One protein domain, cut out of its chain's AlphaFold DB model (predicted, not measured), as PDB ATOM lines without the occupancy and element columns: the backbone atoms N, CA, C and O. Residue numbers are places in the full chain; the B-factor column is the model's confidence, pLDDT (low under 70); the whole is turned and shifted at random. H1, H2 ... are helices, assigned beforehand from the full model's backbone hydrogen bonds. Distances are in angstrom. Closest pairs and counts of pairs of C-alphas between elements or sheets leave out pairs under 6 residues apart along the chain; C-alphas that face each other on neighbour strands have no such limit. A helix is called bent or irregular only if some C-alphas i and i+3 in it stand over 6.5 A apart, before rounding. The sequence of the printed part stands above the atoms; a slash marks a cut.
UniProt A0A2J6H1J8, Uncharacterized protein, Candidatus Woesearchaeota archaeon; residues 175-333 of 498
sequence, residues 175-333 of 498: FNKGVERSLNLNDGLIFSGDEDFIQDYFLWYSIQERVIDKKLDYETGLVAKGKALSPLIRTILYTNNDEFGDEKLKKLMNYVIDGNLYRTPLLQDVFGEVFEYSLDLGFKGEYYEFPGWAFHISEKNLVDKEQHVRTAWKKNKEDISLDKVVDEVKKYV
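AT A GLANCE: This is residues 175 to 333 of the 498 residues of an uncharacterized protein of Candidatus Woesearchaeota archaeon (UniProt A0A2J6H1J8). An elongated, wholly helical body has a cluster at each end: at one end H1 crosses the hairpin of H2 and H3a, and at the other H6, H7 and H8 pack on the long helix H5. The bent helix H3 joins the two, its second arm H3b lying beside part of H5 near the middle, while H4 touches no helix. The 159 printed residues include eight named helices, H1 to H8 in order, and no named strand; the class is all helix, with mostly crossed packing. The whole is compact, with a radius of gyration of the C-alphas of 17.0 A, and spans 55 by 30 by 24 A.

HOW THE PARTS SIT: H1, residues 175 to 183, touches residues 207 to 215 of H2, residues 196 to 215, about perpendicular at 88 degrees; the closest C-alphas, of Val 179 and Ile 212, are 5.8 A apart. By its hydrogen bonds H3, residues 218 to 238, was assigned as one helix, but it is bent, with C-alphas 228 and 231 7.2 A apart; its arms, H3a, residues 218 to 228, and H3b, residues 231 to 238, stand at a steep tilt of 63 degrees. H2 and H3a form a helical hairpin at a shallow tilt of 16 degrees, opposite ways, closest at the C-alphas of Ile 212 and Gly 221, 5.7 A. H4, residues 247 to 258, is close to but not clearly touching H3b, the closest C-alphas, of Ile 236 and Leu 249, being 7.3 A apart. The hub is H5, residues 265 to 284. Its residues 270 to 274 touch H3b at a shallow tilt of 13 degrees, the same way, with C-alphas of Arg 234 and Val 270 closest at 6.1 A. H5 and H6, residues 292 to 301, form a hairpin at a steep tilt of 43 degrees, with C-alphas of Phe 271 and Ser 298 closest at 4.8 A. H7, residues 305 to 316, touches H5 at a steep tilt of 40 degrees, with C-alphas of Glu 276 and Ala 312 closest at 5.5 A. H8, residues 327 to 332, touches residues 279 to 283 of H5, with C-alphas of Gly 282 and Val 329 closest at 6.0 A; it is irregular, with C-alphas 328 and 331 7.1 A apart. Every O i to N i+4 pair is within hydrogen-bond range in H3a, H3b, H4, H5, H6 and H7, against 4 of 5 in H1, 14 of 16 in H2 and 0 of 2 in H8, where 2 of 3 O i to N i+3 pairs are.

IN THESE COORDINATES: H1 begins at C-alpha 175 (30.450, -16.141, -100.370). H2 measures 30.1 A from first to last C-alpha, and H5 28.6 A, from (53.302, -15.064, -104.968) to (71.586, -36.568, -100.080). H8 ends at C-alpha 332 (71.948, -28.599, -110.360).

THE WHOLE: The C-alphas farthest apart, of Asn 176 and Asp 323, are 55.5 A from each other. The printed part has no cut, and the one long link is H1 to H2, residues 184 to 195. The pLDDT is under 70 at residues 193 to 196 and 240 to 249.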
ATOM      1  N   PHE A 175      29.429 -16.183 -99.326       95.62
ATOM      2  CA  PHE A 175      30.450 -16.141-100.370       95.62
ATOM      3  C   PHE A 175      30.937 -14.726-100.720       95.62
ATOM      4  O   PHE A 175      32.060 -14.582-101.213       95.62
ATOM      5  N   ASN A 176      30.139 -13.674-100.482       93.94
ATOM      6  CA  ASN A 176      30.597 -12.302-100.718       93.94
ATOM      7  C   ASN A 176      31.618 -11.893 -99.655       93.94
ATOM      8  O   ASN A 176      32.692 -11.416-100.018       93.94
ATOM      9  N   LYS A 177      31.334 -12.148 -98.370       92.62
ATOM     10  CA  LYS A 177      32.334 -11.985 -97.297       92.62
ATOM     11  C   LYS A 177      33.543 -12.890 -97.517       92.62
ATOM     12  O   LYS A 177      34.672 -12.489 -97.236       92.62
ATOM     13  N   GLY A 178      33.328 -14.072 -98.092       92.44
ATOM     14  CA  GLY A 178      34.395 -14.987 -98.480       92.44
ATOM     15  C   GLY A 178      35.420 -14.373 -99.440       92.44
ATOM     16  O   GLY A 178      36.604 -14.688 -99.332       92.44
ATOM     17  N   VAL A 179      35.019 -13.442-100.318       93.50
ATOM     18  CA  VAL A 179      35.950 -12.723-101.212       93.50
ATOM     19  C   VAL A 179      36.910 -11.852-100.402       93.50
ATOM     20  O   VAL A 179      38.125 -11.934-100.583       93.50
ATOM     21  N   GLU A 180      36.374 -11.049 -99.481       91.69
ATOM     22  CA  GLU A 180      37.162 -10.156 -98.623       91.69
ATOM     23  C   GLU A 180      38.099 -10.947 -97.708       91.69
ATOM     24  O   GLU A 180      39.270 -10.605 -97.545       91.69
ATOM     25  N   ARG A 181      37.605 -12.045 -97.131       91.56
ATOM     26  CA  ARG A 181      38.394 -12.919 -96.259       91.56
ATOM     27  C   ARG A 181      39.491 -13.666 -97.026       91.56
ATOM     28  O   ARG A 181      40.600 -13.758 -96.512       91.56
ATOM     29  N   SER A 182      39.239 -14.105 -98.263       90.44
ATOM     30  CA  SER A 182      40.242 -14.790 -99.106       90.44
ATOM     31  C   SER A 182      41.458 -13.910 -99.415       90.44
ATOM     32  O   SER A 182      42.585 -14.399 -99.464       90.44
ATOM     33  N   LEU A 183      41.259 -12.597 -99.570       88.44
ATOM     34  CA  LEU A 183      42.361 -11.639 -99.738       88.44
ATOM     35  C   LEU A 183      43.249 -11.539 -98.491       88.44
ATOM     36  O   LEU A 183      44.461 -11.334 -98.606       88.44
ATOM     37  N   ASN A 184      42.649 -11.725 -97.317       87.94
ATOM     38  CA  ASN A 184      43.286 -11.597 -96.008       87.94
ATOM     39  C   ASN A 184      43.789 -12.930 -95.437       87.94
ATOM     40  O   ASN A 184      44.222 -12.969 -94.290       87.94
ATOM     41  N   LEU A 185      43.740 -14.018 -96.211       88.50
ATOM     42  CA  LEU A 185      44.358 -15.274 -95.801       88.50
ATOM     43  C   LEU A 185      45.872 -15.088 -95.648       88.50
ATOM     44  O   LEU A 185      46.519 -14.445 -96.488       88.50
ATOM     45  N   ASN A 186      46.394 -15.642 -94.553       81.62
ATOM     46  CA  ASN A 186      47.815 -15.667 -94.232       81.62
ATOM     47  C   ASN A 186      48.548 -16.709 -95.081       81.62
ATOM     48  O   ASN A 186      47.944 -17.653 -95.597       81.62
ATOM     49  N   ASP A 187      49.863 -16.556 -95.167       71.81
ATOM     50  CA  ASP A 187      50.737 -17.523 -95.819       71.81
ATOM     51  C   ASP A 187      50.936 -18.761 -94.915       71.81
ATOM     52  O   ASP A 187      50.763 -18.693 -93.697       71.81
ATOM     53  N   GLY A 188      51.290 -19.912 -95.499       73.88
ATOM     54  CA  GLY A 188      51.641 -21.125 -94.736       73.88
ATOM     55  C   GLY A 188      50.480 -22.042 -94.319       73.88
ATOM     56  O   GLY A 188      50.694 -22.971 -93.540       73.88
ATOM     57  N   LEU A 189      49.267 -21.831 -94.839       85.62
ATOM     58  CA  LEU A 189      48.132 -22.741 -94.624       85.62
ATOM     59  C   LEU A 189      48.448 -24.134 -95.184       85.62
ATOM     60  O   LEU A 189      48.894 -24.257 -96.328       85.62
ATOM     61  N   ILE A 190      48.195 -25.180 -94.401       83.25
ATOM     62  CA  ILE A 190      48.489 -26.563 -94.784       83.25
ATOM     63  C   ILE A 190      47.470 -27.520 -94.175       83.25
ATOM     64  O   ILE A 190      47.205 -27.491 -92.971       83.25
ATOM     65  N   PHE A 191      46.924 -28.412 -95.000       86.06
ATOM     66  CA  PHE A 191      46.062 -29.473 -94.500       86.06
ATOM     67  C   PHE A 191      46.888 -30.659 -94.028       86.06
ATOM     68  O   PHE A 191      47.849 -31.070 -94.685       86.06
ATOM     69  N   SER A 192      46.512 -31.196 -92.871       73.50
ATOM     70  CA  SER A 192      47.121 -32.383 -92.278       73.50
ATOM     71  C   SER A 192      46.035 -33.364 -91.859       73.50
ATOM     72  O   SER A 192      45.128 -32.970 -91.125       73.50
ATOM     73  N   GLY A 193      46.184 -34.637 -92.221       61.25
ATOM     74  CA  GLY A 193      45.240 -35.686 -91.833       61.25
ATOM     75  C   GLY A 193      44.174 -35.977 -92.892       61.25
ATOM     76  O   GLY A 193      44.433 -35.768 -94.073       61.25
ATOM     77  N   ASP A 194      43.043 -36.520 -92.421       55.19
ATOM     78  CA  ASP A 194      41.964 -37.174 -93.184       55.19
ATOM     79  C   ASP A 194      41.622 -36.502 -94.522       55.19
ATOM     80  O   ASP A 194      41.338 -35.306 -94.585       55.19
ATOM     81  N   GLU A 195      41.614 -37.307 -95.588       61.78
ATOM     82  CA  GLU A 195      41.362 -36.872 -96.967       61.78
ATOM     83  C   GLU A 195      39.886 -36.511 -97.225       61.78
ATOM     84  O   GLU A 195      39.568 -35.914 -98.255       61.78
ATOM     85  N   ASP A 196      38.984 -36.839 -96.299       67.56
ATOM     86  CA  ASP A 196      37.538 -36.768 -96.522       67.56
ATOM     87  C   ASP A 196      37.035 -35.324 -96.728       67.56
ATOM     88  O   ASP A 196      36.289 -35.069 -97.677       67.56
ATOM     89  N   PHE A 197      37.527 -34.339 -95.963       81.06
ATOM     90  CA  PHE A 197      37.089 -32.938 -96.108       81.06
ATOM     91  C   PHE A 197      37.715 -32.201 -97.307       81.06
ATOM     92  O   PHE A 197      37.264 -31.112 -97.675       81.06
ATOM     93  N   ILE A 198      38.750 -32.769 -97.944       81.25
ATOM     94  CA  ILE A 198      39.424 -32.155 -99.105       81.25
ATOM     95  C   ILE A 198      38.429 -31.947-100.251       81.25
ATOM     96  O   ILE A 198      38.498 -30.942-100.965       81.25
ATOM     97  N   GLN A 199      37.486 -32.878-100.421       80.69
ATOM     98  CA  GLN A 199      36.461 -32.792-101.460       80.69
ATOM     99  C   GLN A 199      35.497 -31.629-101.201       80.69
ATOM    100  O   GLN A 199      35.220 -30.855-102.121       80.69
ATOM    101  N   ASP A 200      35.056 -31.456 -99.954       88.00
ATOM    102  CA  ASP A 200      34.154 -30.371 -99.561       88.00
ATOM    103  C   ASP A 200      34.845 -29.008 -99.627       88.00
ATOM    104  O   ASP A 200      34.279 -28.042-100.149       88.00
ATOM    105  N   TYR A 201      36.114 -28.932 -99.211       90.75
ATOM    106  CA  TYR A 201      36.916 -27.722 -99.375       90.75
ATOM    107  C   TYR A 201      37.094 -27.362-100.855       90.75
ATOM    108  O   TYR A 201      36.975 -26.196-101.240       90.75
ATOM    109  N   PHE A 202      37.335 -28.352-101.719       87.25
ATOM    110  CA  PHE A 202      37.444 -28.123-103.157       87.25
ATOM    111  C   PHE A 202      36.116 -27.664-103.785       87.25
ATOM    112  O   PHE A 202      36.109 -26.805-104.676       87.25
ATOM    113  N   LEU A 203      34.982 -28.186-103.308       89.44
ATOM    114  CA  LEU A 203      33.656 -27.723-103.718       89.44
ATOM    115  C   LEU A 203      33.423 -26.263-103.305       89.44
ATOM    116  O   LEU A 203      33.027 -25.451-104.146       89.44
ATOM    117  N   TRP A 204      33.735 -25.910-102.055       94.56
ATOM    118  CA  TRP A 204      33.712 -24.524-101.581       94.56
ATOM    119  C   TRP A 204      34.583 -23.616-102.447       94.56
ATOM    120  O   TRP A 204      34.093 -22.603-102.956       94.56
ATOM    121  N   TYR A 205      35.834 -24.013-102.694       93.38
ATOM    122  CA  TYR A 205      36.767 -23.261-103.527       93.38
ATOM    123  C   TYR A 205      36.190 -23.000-104.923       93.38
ATOM    124  O   TYR A 205      36.206 -21.868-105.401       93.38
ATOM    125  N   SER A 206      35.605 -24.022-105.550       90.56
ATOM    126  CA  SER A 206      35.038 -23.927-106.903       90.56
ATOM    127  C   SER A 206      33.889 -22.913-107.006       90.56
ATOM    128  O   SER A 206      33.691 -22.289-108.055       90.56
ATOM    129  N   ILE A 207      33.108 -22.738-105.936       94.75
ATOM    130  CA  ILE A 207      32.054 -21.715-105.865       94.75
ATOM    131  C   ILE A 207      32.676 -20.349-105.569       94.75
ATOM    132  O   ILE A 207      32.396 -19.383-106.286       94.75
ATOM    133  N   GLN A 208      33.545 -20.275-104.558       95.62
ATOM    134  CA  GLN A 208      34.211 -19.048-104.124       95.62
ATOM    135  C   GLN A 208      34.999 -18.396-105.262       95.62
ATOM    136  O   GLN A 208      34.943 -17.181-105.444       95.62
ATOM    137  N   GLU A 209      35.669 -19.195-106.086       94.19
ATOM    138  CA  GLU A 209      36.409 -18.732-107.250       94.19
ATOM    139  C   GLU A 209      35.529 -17.953-108.237       94.19
ATOM    140  O   GLU A 209      35.887 -16.859-108.675       94.19
ATOM    141  N   ARG A 210      34.342 -18.482-108.559       94.50
ATOM    142  CA  ARG A 210      33.397 -17.820-109.474       94.50
ATOM    143  C   ARG A 210      32.872 -16.512-108.898       94.50
ATOM    144  O   ARG A 210      32.468 -15.625-109.648       94.50
ATOM    145  N   VAL A 211      32.801 -16.414-107.573       96.44
ATOM    146  CA  VAL A 211      32.375 -15.199-106.874       96.44
ATOM    147  C   VAL A 211      33.505 -14.172-106.905       96.44
ATOM    148  O   VAL A 211      33.241 -13.008-107.203       96.44
ATOM    149  N   ILE A 212      34.756 -14.606-106.713       96.12
ATOM    150  CA  ILE A 212      35.959 -13.781-106.884       96.12
ATOM    151  C   ILE A 212      36.007 -13.186-108.299       96.12
ATOM    152  O   ILE A 212      36.100 -11.967-108.427       96.12
ATOM    153  N   ASP A 213      35.836 -14.002-109.346       94.06
ATOM    154  CA  ASP A 213      35.862 -13.548-110.750       94.06
ATOM    155  C   ASP A 213      34.818 -12.479-111.079       94.06
ATOM    156  O   ASP A 213      35.004 -11.657-111.973       94.06
ATOM    157  N   LYS A 214      33.684 -12.501-110.378       96.06
ATOM    158  CA  LYS A 214      32.607 -11.527-110.580       96.06
ATOM    159  C   LYS A 214      32.838 -10.217-109.833       96.06
ATOM    160  O   LYS A 214      32.170  -9.233-110.147       96.06
ATOM    161  N   LYS A 215      33.677 -10.219-108.796       96.06
ATOM    162  CA  LYS A 215      33.780  -9.125-107.818       96.06
ATOM    163  C   LYS A 215      35.100  -8.376-107.890       96.06
ATOM    164  O   LYS A 215      35.108  -7.178-107.624       96.06
ATOM    165  N   LEU A 216      36.185  -9.072-108.209       95.56
ATOM    166  CA  LEU A 216      37.531  -8.517-108.235       95.56
ATOM    167  C   LEU A 216      38.010  -8.357-109.679       95.56
ATOM    168  O   LEU A 216      37.544  -9.045-110.586       95.56
ATOM    169  N   ASP A 217      38.945  -7.433-109.894       94.94
ATOM    170  CA  ASP A 217      39.697  -7.385-111.141       94.94
ATOM    171  C   ASP A 217      40.584  -8.633-111.289       94.94
ATOM    172  O   ASP A 217      40.799  -9.388-110.338       94.94
ATOM    173  N   TYR A 218      41.102  -8.857-112.494       91.38
ATOM    174  CA  TYR A 218      41.841 -10.073-112.818       91.38
ATOM    175  C   TYR A 218      43.073 -10.296-111.925       91.38
ATOM    176  O   TYR A 218      43.284 -11.411-111.456       91.38
ATOM    177  N   GLU A 219      43.876  -9.261-111.661       91.69
ATOM    178  CA  GLU A 219      45.123  -9.411-110.901       91.69
ATOM    179  C   GLU A 219      44.838  -9.674-109.418       91.69
ATOM    180  O   GLU A 219      45.355 -10.636-108.843       91.69
ATOM    181  N   THR A 220      43.950  -8.880-108.816       92.88
ATOM    182  CA  THR A 220      43.535  -9.058-107.415       92.88
ATOM    183  C   THR A 220      42.795 -10.386-107.219       92.88
ATOM    184  O   THR A 220      43.004 -11.092-106.227       92.88
ATOM    185  N   GLY A 221      41.969 -10.767-108.196       93.75
ATOM    186  CA  GLY A 221      41.254 -12.036-108.220       93.75
ATOM    187  C   GLY A 221      42.197 -13.234-108.270       93.75
ATOM    188  O   GLY A 221      42.026 -14.163-107.484       93.75
ATOM    189  N   LEU A 222      43.235 -13.201-109.115       91.50
ATOM    190  CA  LEU A 222      44.256 -14.252-109.154       91.50
ATOM    191  C   LEU A 222      44.924 -14.450-107.789       91.50
ATOM    192  O   LEU A 222      45.065 -15.589-107.352       91.50
ATOM    193  N   VAL A 223      45.294 -13.370-107.094       90.56
ATOM    194  CA  VAL A 223      45.912 -13.463-105.760       90.56
ATOM    195  C   VAL A 223      44.962 -14.117-104.755       90.56
ATOM    196  O   VAL A 223      45.366 -15.054-104.068       90.56
ATOM    197  N   ALA A 224      43.697 -13.687-104.697       92.75
ATOM    198  CA  ALA A 224      42.701 -14.279-103.798       92.75
ATOM    199  C   ALA A 224      42.480 -15.774-104.079       92.75
ATOM    200  O   ALA A 224      42.436 -16.585-103.154       92.75
ATOM    201  N   LYS A 225      42.395 -16.154-105.360       93.19
ATOM    202  CA  LYS A 225      42.281 -17.555-105.783       93.19
ATOM    203  C   LYS A 225      43.514 -18.372-105.412       93.19
ATOM    204  O   LYS A 225      43.367 -19.499-104.954       93.19
ATOM    205  N   GLY A 226      44.710 -17.816-105.607       91.06
ATOM    206  CA  GLY A 226      45.969 -18.452-105.226       91.06
ATOM    207  C   GLY A 226      46.031 -18.722-103.725       91.06
ATOM    208  O   GLY A 226      46.356 -19.835-103.327       91.06
ATOM    209  N   LYS A 227      45.618 -17.746-102.905       90.62
ATOM    210  CA  LYS A 227      45.515 -17.876-101.443       90.62
ATOM    211  C   LYS A 227      44.530 -18.947-100.986       90.62
ATOM    212  O   LYS A 227      44.859 -19.761-100.133       90.62
ATOM    213  N   ALA A 228      43.334 -18.964-101.565       91.81
ATOM    214  CA  ALA A 228      42.328 -19.963-101.221       91.81
ATOM    215  C   ALA A 228      42.720 -21.378-101.691       91.81
ATOM    216  O   ALA A 228      42.341 -22.358-101.062       91.81
ATOM    217  N   LEU A 229      43.489 -21.510-102.779       89.75
ATOM    218  CA  LEU A 229      43.874 -22.820-103.313       89.75
ATOM    219  C   LEU A 229      45.189 -23.364-102.738       89.75
ATOM    220  O   LEU A 229      45.396 -24.576-102.726       89.75
ATOM    221  N   SER A 230      46.089 -22.503-102.258       88.69
ATOM    222  CA  SER A 230      47.422 -22.908-101.806       88.69
ATOM    223  C   SER A 230      47.466 -24.032-100.764       88.69
ATOM    224  O   SER A 230      48.350 -24.873-100.928       88.69
ATOM    225  N   PRO A 231      46.587 -24.127 -99.735       87.62
ATOM    226  CA  PRO A 231      46.662 -25.240 -98.786       87.62
ATOM    227  C   PRO A 231      46.435 -26.598 -99.462       87.62
ATOM    228  O   PRO A 231      47.158 -27.543 -99.160       87.62
ATOM    229  N   LEU A 232      45.521 -26.678-100.440       85.50
ATOM    230  CA  LEU A 232      45.315 -27.891-101.239       85.50
ATOM    231  C   LEU A 232      46.577 -28.250-102.024       85.50
ATOM    232  O   LEU A 232      47.038 -29.386-101.967       85.50
ATOM    233  N   ILE A 233      47.162 -27.281-102.735       85.62
ATOM    234  CA  ILE A 233      48.359 -27.523-103.557       85.62
ATOM    235  C   ILE A 233      49.545 -27.935-102.693       85.62
ATOM    236  O   ILE A 233      50.260 -28.873-103.038       85.62
ATOM    237  N   ARG A 234      49.726 -27.278-101.547       84.94
ATOM    238  CA  ARG A 234      50.763 -27.613-100.575       84.94
ATOM    239  C   ARG A 234      50.597 -29.057-100.102       84.94
ATOM    240  O   ARG A 234      51.532 -29.839-100.233       84.94
ATOM    241  N   THR A 235      49.409 -29.445 -99.642       80.19
ATOM    242  CA  THR A 235      49.142 -30.820 -99.193       80.19
ATOM    243  C   THR A 235      49.391 -31.850-100.296       80.19
ATOM    244  O   THR A 235      50.035 -32.861-100.030       80.19
ATOM    245  N   ILE A 236      48.977 -31.573-101.537       79.69
ATOM    246  CA  ILE A 236      49.186 -32.463-102.695       79.69
ATOM    247  C   ILE A 236      50.668 -32.650-103.018       79.69
ATOM    248  O   ILE A 236      51.100 -33.754-103.326       79.69
ATOM    249  N   LEU A 237      51.455 -31.576-102.976       79.62
ATOM    250  CA  LEU A 237      52.874 -31.646-103.320       79.62
ATOM    251  C   LEU A 237      53.728 -32.278-102.207       79.62
ATOM    252  O   LEU A 237      54.802 -32.793-102.507       79.62
ATOM    253  N   TYR A 238      53.267 -32.254-100.949       75.56
ATOM    254  CA  TYR A 238      53.958 -32.872 -99.807       75.56
ATOM    255  C   TYR A 238      53.537 -34.317 -99.511       75.56
ATOM    256  O   TYR A 238      54.288 -35.041 -98.856       75.56
ATOM    257  N   THR A 239      52.364 -34.764 -99.965       70.94
ATOM    258  CA  THR A 239      51.966 -36.172 -99.837       70.94
ATOM    259  C   THR A 239      52.725 -36.995-100.873       70.94
ATOM    260  O   THR A 239      52.381 -37.044-102.050       70.94
ATOM    261  N   ASN A 240      53.821 -37.610-100.425       54.62
ATOM    262  CA  ASN A 240      54.772 -38.367-101.238       54.62
ATOM    263  C   ASN A 240      54.215 -39.742-101.648       54.62
ATOM    264  O   ASN A 240      54.754 -40.787-101.291       54.62
ATOM    265  N   ASN A 241      53.078 -39.747-102.338       52.69
ATOM    266  CA  ASN A 241      52.427 -40.964-102.792       52.69
ATOM    267  C   ASN A 241      52.687 -41.164-104.285       52.69
ATOM    268  O   ASN A 241      51.853 -40.829-105.128       52.69
ATOM    269  N   ASP A 242      53.809 -41.807-104.608       47.84
ATOM    270  CA  ASP A 242      54.040 -42.399-105.934       47.84
ATOM    271  C   ASP A 242      52.945 -43.428-106.311       47.84
ATOM    272  O   ASP A 242      52.733 -43.714-107.491       47.84
ATOM    273  N   GLU A 243      52.183 -43.935-105.329       45.16
ATOM    274  CA  GLU A 243      50.995 -44.776-105.541       45.16
ATOM    275  C   GLU A 243      49.717 -43.988-105.896       45.16
ATOM    276  O   GLU A 243      48.784 -44.560-106.465       45.16
ATOM    277  N   PHE A 244      49.654 -42.673-105.653       43.00
ATOM    278  CA  PHE A 244      48.467 -41.869-105.956       43.00
ATOM    279  C   PHE A 244      48.512 -41.315-107.378       43.00
ATOM    280  O   PHE A 244      48.689 -40.131-107.664       43.00
ATOM    281  N   GLY A 245      48.203 -42.215-108.304       44.34
ATOM    282  CA  GLY A 245      47.616 -41.879-109.593       44.34
ATOM    283  C   GLY A 245      46.186 -41.347-109.483       44.34
ATOM    284  O   GLY A 245      45.370 -41.710-110.329       44.34
ATOM    285  N   ASP A 246      45.848 -40.504-108.498       60.03
ATOM    286  CA  ASP A 246      44.544 -39.855-108.536       60.03
ATOM    287  C   ASP A 246      44.566 -38.824-109.669       60.03
ATOM    288  O   ASP A 246      45.128 -37.728-109.593       60.03
ATOM    289  N   GLU A 247      43.986 -39.227-110.795       64.88
ATOM    290  CA  GLU A 247      43.775 -38.406-111.977       64.88
ATOM    291  C   GLU A 247      43.137 -37.056-111.604       64.88
ATOM    292  O   GLU A 247      43.378 -36.057-112.283       64.88
ATOM    293  N   LYS A 248      42.377 -37.000-110.498       65.69
ATOM    294  CA  LYS A 248      41.820 -35.766-109.932       65.69
ATOM    295  C   LYS A 248      42.901 -34.786-109.468       65.69
ATOM    296  O   LYS A 248      42.796 -33.607-109.793       65.69
ATOM    297  N   LEU A 249      43.961 -35.247-108.801       69.19
ATOM    298  CA  LEU A 249      45.063 -34.391-108.342       69.19
ATOM    299  C   LEU A 249      45.872 -33.836-109.518       69.19
ATOM    300  O   LEU A 249      46.186 -32.648-109.563       69.19
ATOM    301  N   LYS A 250      46.131 -34.662-110.542       70.94
ATOM    302  CA  LYS A 250      46.758 -34.192-111.791       70.94
ATOM    303  C   LYS A 250      45.879 -33.179-112.525       70.94
ATOM    304  O   LYS A 250      46.394 -32.190-113.041       70.94
ATOM    305  N   LYS A 251      44.559 -33.395-112.559       75.69
ATOM    306  CA  LYS A 251      43.593 -32.435-113.119       75.69
ATOM    307  C   LYS A 251      43.587 -31.121-112.341       75.69
ATOM    308  O   LYS A 251      43.576 -30.072-112.975       75.69
ATOM    309  N   LEU A 252      43.663 -31.169-111.012       77.94
ATOM    310  CA  LEU A 252      43.771 -29.976-110.173       77.94
ATOM    311  C   LEU A 252      45.085 -29.220-110.419       77.94
ATOM    312  O   LEU A 252      45.076 -28.002-110.554       77.94
ATOM    313  N   MET A 253      46.211 -29.917-110.577       79.50
ATOM    314  CA  MET A 253      47.463 -29.248-110.948       79.50
ATOM    315  C   MET A 253      47.412 -28.633-112.347       79.50
ATOM    316  O   MET A 253      47.878 -27.510-112.531       79.50
ATOM    317  N   ASN A 254      46.813 -29.311-113.328       80.25
ATOM    318  CA  ASN A 254      46.594 -28.715-114.648       80.25
ATOM    319  C   ASN A 254      45.697 -27.478-114.553       80.25
ATOM    320  O   ASN A 254      46.003 -26.470-115.173       80.25
ATOM    321  N   TYR A 255      44.662 -27.514-113.712       83.25
ATOM    322  CA  TYR A 255      43.808 -26.362-113.439       83.25
ATOM    323  C   TYR A 255      44.597 -25.152-112.913       83.25
ATOM    324  O   TYR A 255      44.450 -24.044-113.424       83.25
ATOM    325  N   VAL A 256      45.491 -25.372-111.944       83.81
ATOM    326  CA  VAL A 256      46.381 -24.334-111.385       83.81
ATOM    327  C   VAL A 256      47.277 -23.725-112.464       83.81
ATOM    328  O   VAL A 256      47.494 -22.510-112.493       83.81
ATOM    329  N   ILE A 257      47.819 -24.571-113.341       81.06
ATOM    330  CA  ILE A 257      48.737 -24.166-114.408       81.06
ATOM    331  C   ILE A 257      47.982 -23.392-115.494       81.06
ATOM    332  O   ILE A 257      48.349 -22.257-115.805       81.06
ATOM    333  N   ASP A 258      46.906 -23.968-116.027       82.50
ATOM    334  CA  ASP A 258      46.103 -23.396-117.110       82.50
ATOM    335  C   ASP A 258      45.414 -22.092-116.677       82.50
ATOM    336  O   ASP A 258      45.307 -21.146-117.458       82.50
ATOM    337  N   GLY A 259      45.015 -22.005-115.404       79.25
ATOM    338  CA  GLY A 259      44.453 -20.805-114.787       79.25
ATOM    339  C   GLY A 259      45.474 -19.710-114.461       79.25
ATOM    340  O   GLY A 259      45.093 -18.674-113.924       79.25
ATOM    341  N   ASN A 260      46.767 -19.907-114.753       82.44
ATOM    342  CA  ASN A 260      47.877 -19.019-114.368       82.44
ATOM    343  C   ASN A 260      48.012 -18.759-112.855       82.44
ATOM    344  O   ASN A 260      48.776 -17.878-112.452       82.44
ATOM    345  N   LEU A 261      47.336 -19.541-112.008       86.69
ATOM    346  CA  LEU A 261      47.398 -19.406-110.551       86.69
ATOM    347  C   LEU A 261      48.817 -19.650-110.040       86.69
ATOM    348  O   LEU A 261      49.252 -18.994-109.095       86.69
ATOM    349  N   TYR A 262      49.577 -20.511-110.721       85.50
ATOM    350  CA  TYR A 262      50.974 -20.782-110.393       85.50
ATOM    351  C   TYR A 262      51.842 -19.519-110.309       85.50
ATOM    352  O   TYR A 262      52.822 -19.529-109.582       85.50
ATOM    353  N   ARG A 263      51.495 -18.430-111.011       86.12
ATOM    354  CA  ARG A 263      52.254 -17.165-111.004       86.12
ATOM    355  C   ARG A 263      52.014 -16.306-109.767       86.12
ATOM    356  O   ARG A 263      52.678 -15.287-109.605       86.12
ATOM    357  N   THR A 264      51.034 -16.657-108.941       89.12
ATOM    358  CA  THR A 264      50.735 -15.897-107.727       89.12
ATOM    359  C   THR A 264      51.874 -16.055-106.717       89.12
ATOM    360  O   THR A 264      52.457 -17.141-106.650       89.12
ATOM    361  N   PRO A 265      52.192 -15.012-105.922       87.81
ATOM    362  CA  PRO A 265      53.302 -15.064-104.968       87.81
ATOM    363  C   PRO A 265      53.250 -16.295-104.056       87.81
ATOM    364  O   PRO A 265      54.214 -17.043-103.980       87.81
ATOM    365  N   LEU A 266      52.080 -16.591-103.485       85.69
ATOM    366  CA  LEU A 266      51.951 -17.698-102.543       85.69
ATOM    367  C   LEU A 266      52.138 -19.077-103.189       85.69
ATOM    368  O   LEU A 266      52.704 -19.978-102.575       85.69
ATOM    369  N   LEU A 267      51.677 -19.273-104.429       88.31
ATOM    370  CA  LEU A 267      51.929 -20.535-105.125       88.31
ATOM    371  C   LEU A 267      53.390 -20.649-105.571       88.31
ATOM    372  O   LEU A 267      53.922 -21.755-105.550       88.31
ATOM    373  N   GLN A 268      54.057 -19.538-105.907       90.88
ATOM    374  CA  GLN A 268      55.508 -19.532-106.120       90.88
ATOM    375  C   GLN A 268      56.262 -19.939-104.850       90.88
ATOM    376  O   GLN A 268      57.167 -20.765-104.948       90.88
ATOM    377  N   ASP A 269      55.841 -19.461-103.678       89.56
ATOM    378  CA  ASP A 269      56.424 -19.873-102.397       89.56
ATOM    379  C   ASP A 269      56.234 -21.379-102.158       89.56
ATOM    380  O   ASP A 269      57.197 -22.085-101.865       89.56
ATOM    381  N   VAL A 270      55.023 -21.913-102.381       88.62
ATOM    382  CA  VAL A 270      54.747 -23.360-102.263       88.62
ATOM    383  C   VAL A 270      55.612 -24.182-103.223       88.62
ATOM    384  O   VAL A 270      56.233 -25.160-102.805       88.62
ATOM    385  N   PHE A 271      55.686 -23.804-104.504       90.62
ATOM    386  CA  PHE A 271      56.555 -24.493-105.462       90.62
ATOM    387  C   PHE A 271      58.029 -24.396-105.055       90.62
ATOM    388  O   PHE A 271      58.762 -25.368-105.227       90.62
ATOM    389  N   GLY A 272      58.452 -23.260-104.497       92.50
ATOM    390  CA  GLY A 272      59.812 -23.015-104.025       92.50
ATOM    391  C   GLY A 272      60.190 -23.933-102.878       92.50
ATOM    392  O   GLY A 272      61.193 -24.637-102.969       92.50
ATOM    393  N   GLU A 273      59.354 -23.996-101.845       89.81
ATOM    394  CA  GLU A 273      59.563 -24.867-100.688       89.81
ATOM    395  C   GLU A 273      59.633 -26.347-101.090       89.81
ATOM    396  O   GLU A 273      60.553 -27.061-100.684       89.81
ATOM    397  N   VAL A 274      58.706 -26.809-101.936       88.56
ATOM    398  CA  VAL A 274      58.684 -28.196-102.432       88.56
ATOM    399  C   VAL A 274      59.914 -28.488-103.288       88.56
ATOM    400  O   VAL A 274      60.519 -29.555-103.167       88.56
ATOM    401  N   PHE A 275      60.309 -27.556-104.156       92.62
ATOM    402  CA  PHE A 275      61.480 -27.712-105.014       92.62
ATOM    403  C   PHE A 275      62.778 -27.758-104.201       92.62
ATOM    404  O   PHE A 275      63.600 -28.643-104.430       92.62
ATOM    405  N   GLU A 276      62.950 -26.869-103.221       92.81
ATOM    406  CA  GLU A 276      64.101 -26.880-102.312       92.81
ATOM    407  C   GLU A 276      64.163 -28.153-101.473       92.81
ATOM    408  O   GLU A 276      65.234 -28.748-101.348       92.81
ATOM    409  N   TYR A 277      63.024 -28.598-100.937       90.19
ATOM    410  CA  TYR A 277      62.932 -29.852-100.196       90.19
ATOM    411  C   TYR A 277      63.321 -31.047-101.074       90.19
ATOM    412  O   TYR A 277      64.167 -31.849-100.693       90.19
ATOM    413  N   SER A 278      62.800 -31.112-102.301       90.56
ATOM    414  CA  SER A 278      63.140 -32.170-103.261       90.56
ATOM    415  C   SER A 278      64.628 -32.165-103.626       90.56
ATOM    416  O   SER A 278      65.250 -33.221-103.729       90.56
ATOM    417  N   LEU A 279      65.223 -30.980-103.810       92.19
ATOM    418  CA  LEU A 279      66.660 -30.837-104.047       92.19
ATOM    419  C   LEU A 279      67.484 -31.328-102.853       92.19
ATOM    420  O   LEU A 279      68.498 -31.985-103.066       92.19
ATOM    421  N   ASP A 280      67.060 -31.036-101.620       90.94
ATOM    422  CA  ASP A 280      67.710 -31.502-100.388       90.94
ATOM    423  C   ASP A 280      67.797 -33.035-100.354       90.94
ATOM    424  O   ASP A 280      68.893 -33.586-100.235       90.94
ATOM    425  N   LEU A 281      66.661 -33.714-100.551       89.38
ATOM    426  CA  LEU A 281      66.580 -35.180-100.595       89.38
ATOM    427  C   LEU A 281      67.416 -35.752-101.752       89.38
ATOM    428  O   LEU A 281      68.209 -36.684-101.584       89.38
ATOM    429  N   GLY A 282      67.293 -35.147-102.938       90.56
ATOM    430  CA  GLY A 282      68.014 -35.572-104.134       90.56
ATOM    431  C   GLY A 282      69.533 -35.434-104.002       90.56
ATOM    432  O   GLY A 282      70.274 -36.309-104.453       90.56
ATOM    433  N   PHE A 283      70.019 -34.367-103.360       90.44
ATOM    434  CA  PHE A 283      71.445 -34.158-103.101       90.44
ATOM    435  C   PHE A 283      72.009 -35.133-102.060       90.44
ATOM    436  O   PHE A 283      73.167 -35.537-102.184       90.44
ATOM    437  N   LYS A 284      71.207 -35.550-101.077       87.69
ATOM    438  CA  LYS A 284      71.586 -36.568-100.080       87.69
ATOM    439  C   LYS A 284      71.548 -37.999-100.621       87.69
ATOM    440  O   LYS A 284      72.143 -38.897-100.022       87.69
ATOM    441  N   GLY A 285      70.902 -38.211-101.766       83.25
ATOM    442  CA  GLY A 285      70.738 -39.531-102.373       83.25
ATOM    443  C   GLY A 285      69.607 -40.353-101.757       83.25
ATOM    444  O   GLY A 285      69.638 -41.583-101.812       83.25
ATOM    445  N   GLU A 286      68.608 -39.694-101.170       82.94
ATOM    446  CA  GLU A 286      67.428 -40.317-100.559       82.94
ATOM    447  C   GLU A 286      66.401 -40.691-101.644       82.94
ATOM    448  O   GLU A 286      65.289 -40.180-101.691       82.94
ATOM    449  N   TYR A 287      66.796 -41.584-102.563       73.25
ATOM    450  CA  TYR A 287      66.024 -41.921-103.770       73.25
ATOM    451  C   TYR A 287      64.583 -42.369-103.478       73.25
ATOM    452  O   TYR A 287      63.668 -41.954-104.175       73.25
ATOM    453  N   TYR A 288      64.372 -43.179-102.435       70.81
ATOM    454  CA  TYR A 288      63.039 -43.675-102.066       70.81
ATOM    455  C   TYR A 288      62.129 -42.610-101.443       70.81
ATOM    456  O   TYR A 288      60.929 -42.831-101.339       70.81
ATOM    457  N   GLU A 289      62.689 -41.478-101.016       75.00
ATOM    458  CA  GLU A 289      61.937 -40.357-100.451       75.00
ATOM    459  C   GLU A 289      61.823 -39.199-101.454       75.00
ATOM    460  O   GLU A 289      61.129 -38.224-101.183       75.00
ATOM    461  N   PHE A 290      62.465 -39.285-102.623       79.94
ATOM    462  CA  PHE A 290      62.499 -38.208-103.606       79.94
ATOM    463  C   PHE A 290      61.148 -38.057-104.337       79.94
ATOM    464  O   PHE A 290      60.786 -38.933-105.125       79.94
ATOM    465  N   PRO A 291      60.422 -36.931-104.172       79.19
ATOM    466  CA  PRO A 291      59.094 -36.746-104.757       79.19
ATOM    467  C   PRO A 291      59.196 -36.321-106.233       79.19
ATOM    468  O   PRO A 291      58.955 -35.162-106.589       79.19
ATOM    469  N   GLY A 292      59.577 -37.244-107.121       83.56
ATOM    470  CA  GLY A 292      59.963 -36.932-108.506       83.56
ATOM    471  C   GLY A 292      58.909 -36.154-109.304       83.56
ATOM    472  O   GLY A 292      59.231 -35.189-110.003       83.56
ATOM    473  N   TRP A 293      57.627 -36.506-109.166       83.75
ATOM    474  CA  TRP A 293      56.538 -35.778-109.827       83.75
ATOM    475  C   TRP A 293      56.391 -34.339-109.313       83.75
ATOM    476  O   TRP A 293      56.320 -33.406-110.121       83.75
ATOM    477  N   ALA A 294      56.386 -34.149-107.988       83.50
ATOM    478  CA  ALA A 294      56.258 -32.831-107.368       83.50
ATOM    479  C   ALA A 294      57.457 -31.949-107.734       83.50
ATOM    480  O   ALA A 294      57.281 -30.803-108.147       83.50
ATOM    481  N   PHE A 295      58.666 -32.517-107.707       88.62
ATOM    482  CA  PHE A 295      59.885 -31.863-108.167       88.62
ATOM    483  C   PHE A 295      59.761 -31.345-109.603       88.62
ATOM    484  O   PHE A 295      60.057 -30.178-109.853       88.62
ATOM    485  N   HIS A 296      59.298 -32.166-110.550       88.12
ATOM    486  CA  HIS A 296      59.181 -31.753-111.951       88.12
ATOM    487  C   HIS A 296      58.116 -30.681-112.181       88.12
ATOM    488  O   HIS A 296      58.315 -29.779-113.001       88.12
ATOM    489  N   ILE A 297      56.986 -30.761-111.476       87.38
ATOM    490  CA  ILE A 297      55.950 -29.730-111.561       87.38
ATOM    491  C   ILE A 297      56.459 -28.411-110.991       87.38
ATOM    492  O   ILE A 297      56.302 -27.381-111.651       87.38
ATOM    493  N   SER A 298      57.091 -28.435-109.819       89.75
ATOM    494  CA  SER A 298      57.673 -27.236-109.222       89.75
ATOM    495  C   SER A 298      58.775 -26.665-110.112       89.75
ATOM    496  O   SER A 298      58.742 -25.482-110.435       89.75
ATOM    497  N   GLU A 299      59.682 -27.505-110.627       91.94
ATOM    498  CA  GLU A 299      60.757 -27.093-111.538       91.94
ATOM    499  C   GLU A 299      60.226 -26.310-112.745       91.94
ATOM    500  O   GLU A 299      60.811 -25.306-113.151       91.94
ATOM    501  N   LYS A 300      59.139 -26.797-113.350       90.31
ATOM    502  CA  LYS A 300      58.588 -26.243-114.589       90.31
ATOM    503  C   LYS A 300      57.878 -24.905-114.379       90.31
ATOM    504  O   LYS A 300      57.868 -24.087-115.298       90.31
ATOM    505  N   ASN A 301      57.239 -24.714-113.227       90.12
ATOM    506  CA  ASN A 301      56.331 -23.588-112.987       90.12
ATOM    507  C   ASN A 301      56.921 -22.503-112.083       90.12
ATOM    508  O   ASN A 301      56.330 -21.432-111.942       90.12
ATOM    509  N   LEU A 302      58.079 -22.754-111.484       91.38
ATOM    510  CA  LEU A 302      58.744 -21.805-110.613       91.38
ATOM    511  C   LEU A 302      59.568 -20.780-111.414       91.38
ATOM    512  O   LEU A 302      60.380 -21.141-112.269       91.38
ATOM    513  N   VAL A 303      59.351 -19.494-111.135       88.31
ATOM    514  CA  VAL A 303      59.957 -18.359-111.848       88.31
ATOM    515  C   VAL A 303      61.425 -18.173-111.446       88.31
ATOM    516  O   VAL A 303      62.284 -18.063-112.320       88.31
ATOM    517  N   ASP A 304      61.743 -18.238-110.148       87.56
ATOM    518  CA  ASP A 304      63.072 -17.903-109.603       87.56
ATOM    519  C   ASP A 304      63.929 -19.130-109.252       87.56
ATOM    520  O   ASP A 304      64.629 -19.190-108.238       87.56
ATOM    521  N   LYS A 305      63.919 -20.136-110.133       90.00
ATOM    522  CA  LYS A 305      64.542 -21.455-109.903       90.00
ATOM    523  C   LYS A 305      65.991 -21.404-109.443       90.00
ATOM    524  O   LYS A 305      66.403 -22.186-108.589       90.00
ATOM    525  N   GLU A 306      66.778 -20.493-110.004       90.00
ATOM    526  CA  GLU A 306      68.200 -20.384-109.681       90.00
ATOM    527  C   GLU A 306      68.455 -20.025-108.216       90.00
ATOM    528  O   GLU A 306      69.430 -20.503-107.634       90.00
ATOM    529  N   GLN A 307      67.594 -19.203-107.612       90.88
ATOM    530  CA  GLN A 307      67.749 -18.790-106.222       90.88
ATOM    531  C   GLN A 307      67.535 -19.979-105.280       90.88
ATOM    532  O   GLN A 307      68.374 -20.231-104.417       90.88
ATOM    533  N   HIS A 308      66.486 -20.768-105.517       92.31
ATOM    534  CA  HIS A 308      66.185 -21.972-104.741       92.31
ATOM    535  C   HIS A 308      67.274 -23.046-104.873       92.31
ATOM    536  O   HIS A 308      67.697 -23.636-103.877       92.31
ATOM    537  N   VAL A 309      67.830 -23.239-106.080       91.94
ATOM    538  CA  VAL A 309      68.992 -24.127-106.282       91.94
ATOM    539  C   VAL A 309      70.177 -23.688-105.419       91.94
ATOM    540  O   VAL A 309      70.812 -24.524-104.775       91.94
ATOM    541  N   ARG A 310      70.480 -22.382-105.370       89.38
ATOM    542  CA  ARG A 310      71.576 -21.852-104.541       89.38
ATOM    543  C   ARG A 310      71.322 -22.074-103.053       89.38
ATOM    544  O   ARG A 310      72.264 -22.440-102.347       89.38
ATOM    545  N   THR A 311      70.090 -21.869-102.583       89.31
ATOM    546  CA  THR A 311      69.692 -22.116-101.189       89.31
ATOM    547  C   THR A 311      69.909 -23.580-100.812       89.31
ATOM    548  O   THR A 311      70.667 -23.865 -99.879       89.31
ATOM    549  N   ALA A 312      69.331 -24.506-101.582       90.50
ATOM    550  CA  ALA A 312      69.435 -25.940-101.326       90.50
ATOM    551  C   ALA A 312      70.888 -26.434-101.417       90.50
ATOM    552  O   ALA A 312      71.351 -27.178-100.551       90.50
ATOM    553  N   TRP A 313      71.658 -25.964-102.404       89.50
ATOM    554  CA  TRP A 313      73.073 -26.313-102.523       89.50
ATOM    555  C   TRP A 313      73.897 -25.816-101.330       89.50
ATOM    556  O   TRP A 313      74.681 -26.571-100.757       89.50
ATOM    557  N   LYS A 314      73.717 -24.557-100.906       88.00
ATOM    558  CA  LYS A 314      74.462 -23.978 -99.776       88.00
ATOM    559  C   LYS A 314      74.243 -24.766 -98.483       88.00
ATOM    560  O   LYS A 314      75.184 -24.870 -97.699       88.00
ATOM    561  N   LYS A 315      73.034 -25.299 -98.284       87.69
ATOM    562  CA  LYS A 315      72.667 -26.138 -97.137       87.69
ATOM    563  C   LYS A 315      73.370 -27.501 -97.155       87.69
ATOM    564  O   LYS A 315      73.711 -27.997 -96.092       87.69
ATOM    565  N   ASN A 316      73.617 -28.072 -98.337       84.25
ATOM    566  CA  ASN A 316      74.082 -29.456 -98.475       84.25
ATOM    567  C   ASN A 316      75.558 -29.610 -98.882       84.25
ATOM    568  O   ASN A 316      76.119 -30.681 -98.693       84.25
ATOM    569  N   LYS A 317      76.219 -28.575 -99.418       80.25
ATOM    570  CA  LYS A 317      77.553 -28.654-100.064       80.25
ATOM    571  C   LYS A 317      78.673 -29.371 -99.279       80.25
ATOM    572  O   LYS A 317      79.671 -29.731 -99.893       80.25
ATOM    573  N   GLU A 318      78.563 -29.502 -97.956       79.56
ATOM    574  CA  GLU A 318      79.580 -30.133 -97.097       79.56
ATOM    575  C   GLU A 318      79.353 -31.645 -96.922       79.56
ATOM    576  O   GLU A 318      80.320 -32.373 -96.710       79.56
ATOM    577  N   ASP A 319      78.119 -32.124 -97.121       74.44
ATOM    578  CA  ASP A 319      77.687 -33.496 -96.808       74.44
ATOM    579  C   ASP A 319      77.287 -34.320 -98.054       74.44
ATOM    580  O   ASP A 319      76.774 -35.434 -97.939       74.44
ATOM    581  N   ILE A 320      77.515 -33.803 -99.268       79.75
ATOM    582  CA  ILE A 320      77.093 -34.470-100.511       79.75
ATOM    583  C   ILE A 320      78.118 -35.504-100.985       79.75
ATOM    584  O   ILE A 320      79.261 -35.185-101.321       79.75
ATOM    585  N   SER A 321      77.648 -36.740-101.154       81.00
ATOM    586  CA  SER A 321      78.324 -37.778-101.936       81.00
ATOM    587  C   SER A 321      77.835 -37.693-103.384       81.00
ATOM    588  O   SER A 321      76.728 -38.128-103.693       81.00
ATOM    589  N   LEU A 322      78.633 -37.104-104.281       81.56
ATOM    590  CA  LEU A 322      78.223 -36.827-105.671       81.56
ATOM    591  C   LEU A 322      77.854 -38.076-106.490       81.56
ATOM    592  O   LEU A 322      77.115 -37.977-107.467       81.56
ATOM    593  N   ASP A 323      78.338 -39.243-106.076       76.44
ATOM    594  CA  ASP A 323      78.004 -40.567-106.606       76.44
ATOM    595  C   ASP A 323      76.616 -41.072-106.182       76.44
ATOM    596  O   ASP A 323      76.064 -41.944-106.850       76.44
ATOM    597  N   LYS A 324      76.041 -40.520-105.108       83.56
ATOM    598  CA  LYS A 324      74.712 -40.879-104.587       83.56
ATOM    599  C   LYS A 324      73.610 -39.909-104.992       83.56
ATOM    600  O   LYS A 324      72.442 -40.209-104.779       83.56
ATOM    601  N   VAL A 325      73.973 -38.756-105.551       87.38
ATOM    602  CA  VAL A 325      73.016 -37.736-105.988       87.38
ATOM    603  C   VAL A 325      72.032 -38.340-106.991       87.38
ATOM    604  O   VAL A 325      72.452 -38.978-107.959       87.38
ATOM    605  N   VAL A 326      70.738 -38.107-106.769       88.19
ATOM    606  CA  VAL A 326      69.650 -38.568-107.643       88.19
ATOM    607  C   VAL A 326      69.803 -37.961-109.047       88.19
ATOM    608  O   VAL A 326      70.123 -36.777-109.191       88.19
ATOM    609  N   ASP A 327      69.608 -38.768-110.094       84.75
ATOM    610  CA  ASP A 327      69.920 -38.401-111.485       84.75
ATOM    611  C   ASP A 327      69.218 -37.108-111.930       84.75
ATOM    612  O   ASP A 327      69.835 -36.226-112.537       84.75
ATOM    613  N   GLU A 328      67.953 -36.942-111.551       87.00
ATOM    614  CA  GLU A 328      67.098 -35.801-111.869       87.00
ATOM    615  C   GLU A 328      67.659 -34.468-111.353       87.00
ATOM    616  O   GLU A 328      67.452 -33.420-111.979       87.00
ATOM    617  N   VAL A 329      68.395 -34.491-110.235       90.00
ATOM    618  CA  VAL A 329      68.960 -33.286-109.611       90.00
ATOM    619  C   VAL A 329      70.434 -33.057-109.954       90.00
ATOM    620  O   VAL A 329      70.942 -31.963-109.706       90.00
ATOM    621  N   LYS A 330      71.130 -34.016-110.591       87.12
ATOM    622  CA  LYS A 330      72.561 -33.884-110.950       87.12
ATOM    623  C   LYS A 330      72.868 -32.629-111.764       87.12
ATOM    624  O   LYS A 330      73.918 -32.018-111.581       87.12
ATOM    625  N   LYS A 331      71.935 -32.197-112.620       87.88
ATOM    626  CA  LYS A 331      72.043 -30.961-113.421       87.88
ATOM    627  C   LYS A 331      72.176 -29.676-112.588       87.88
ATOM    628  O   LYS A 331      72.555 -28.647-113.140       87.88
ATOM    629  N   TYR A 332      71.859 -29.727-111.292       90.00
ATOM    630  CA  TYR A 332      71.948 -28.599-110.360       90.00
ATOM    631  C   TYR A 332      73.201 -28.585-109.502       90.00
ATOM    632  O   TYR A 332      73.431 -27.616-108.778       90.00
ATOM    633  N   VAL A 333      74.024 -29.626-109.586       87.88
ATOM    634  CA  VAL A 333      75.331 -29.624-108.941       87.88
ATOM    635  C   VAL A 333      76.226 -28.607-109.667       87.88
ATOM    636  O   VAL A 333      76.350 -28.675-110.895       87.88
TER     637      VAL A 333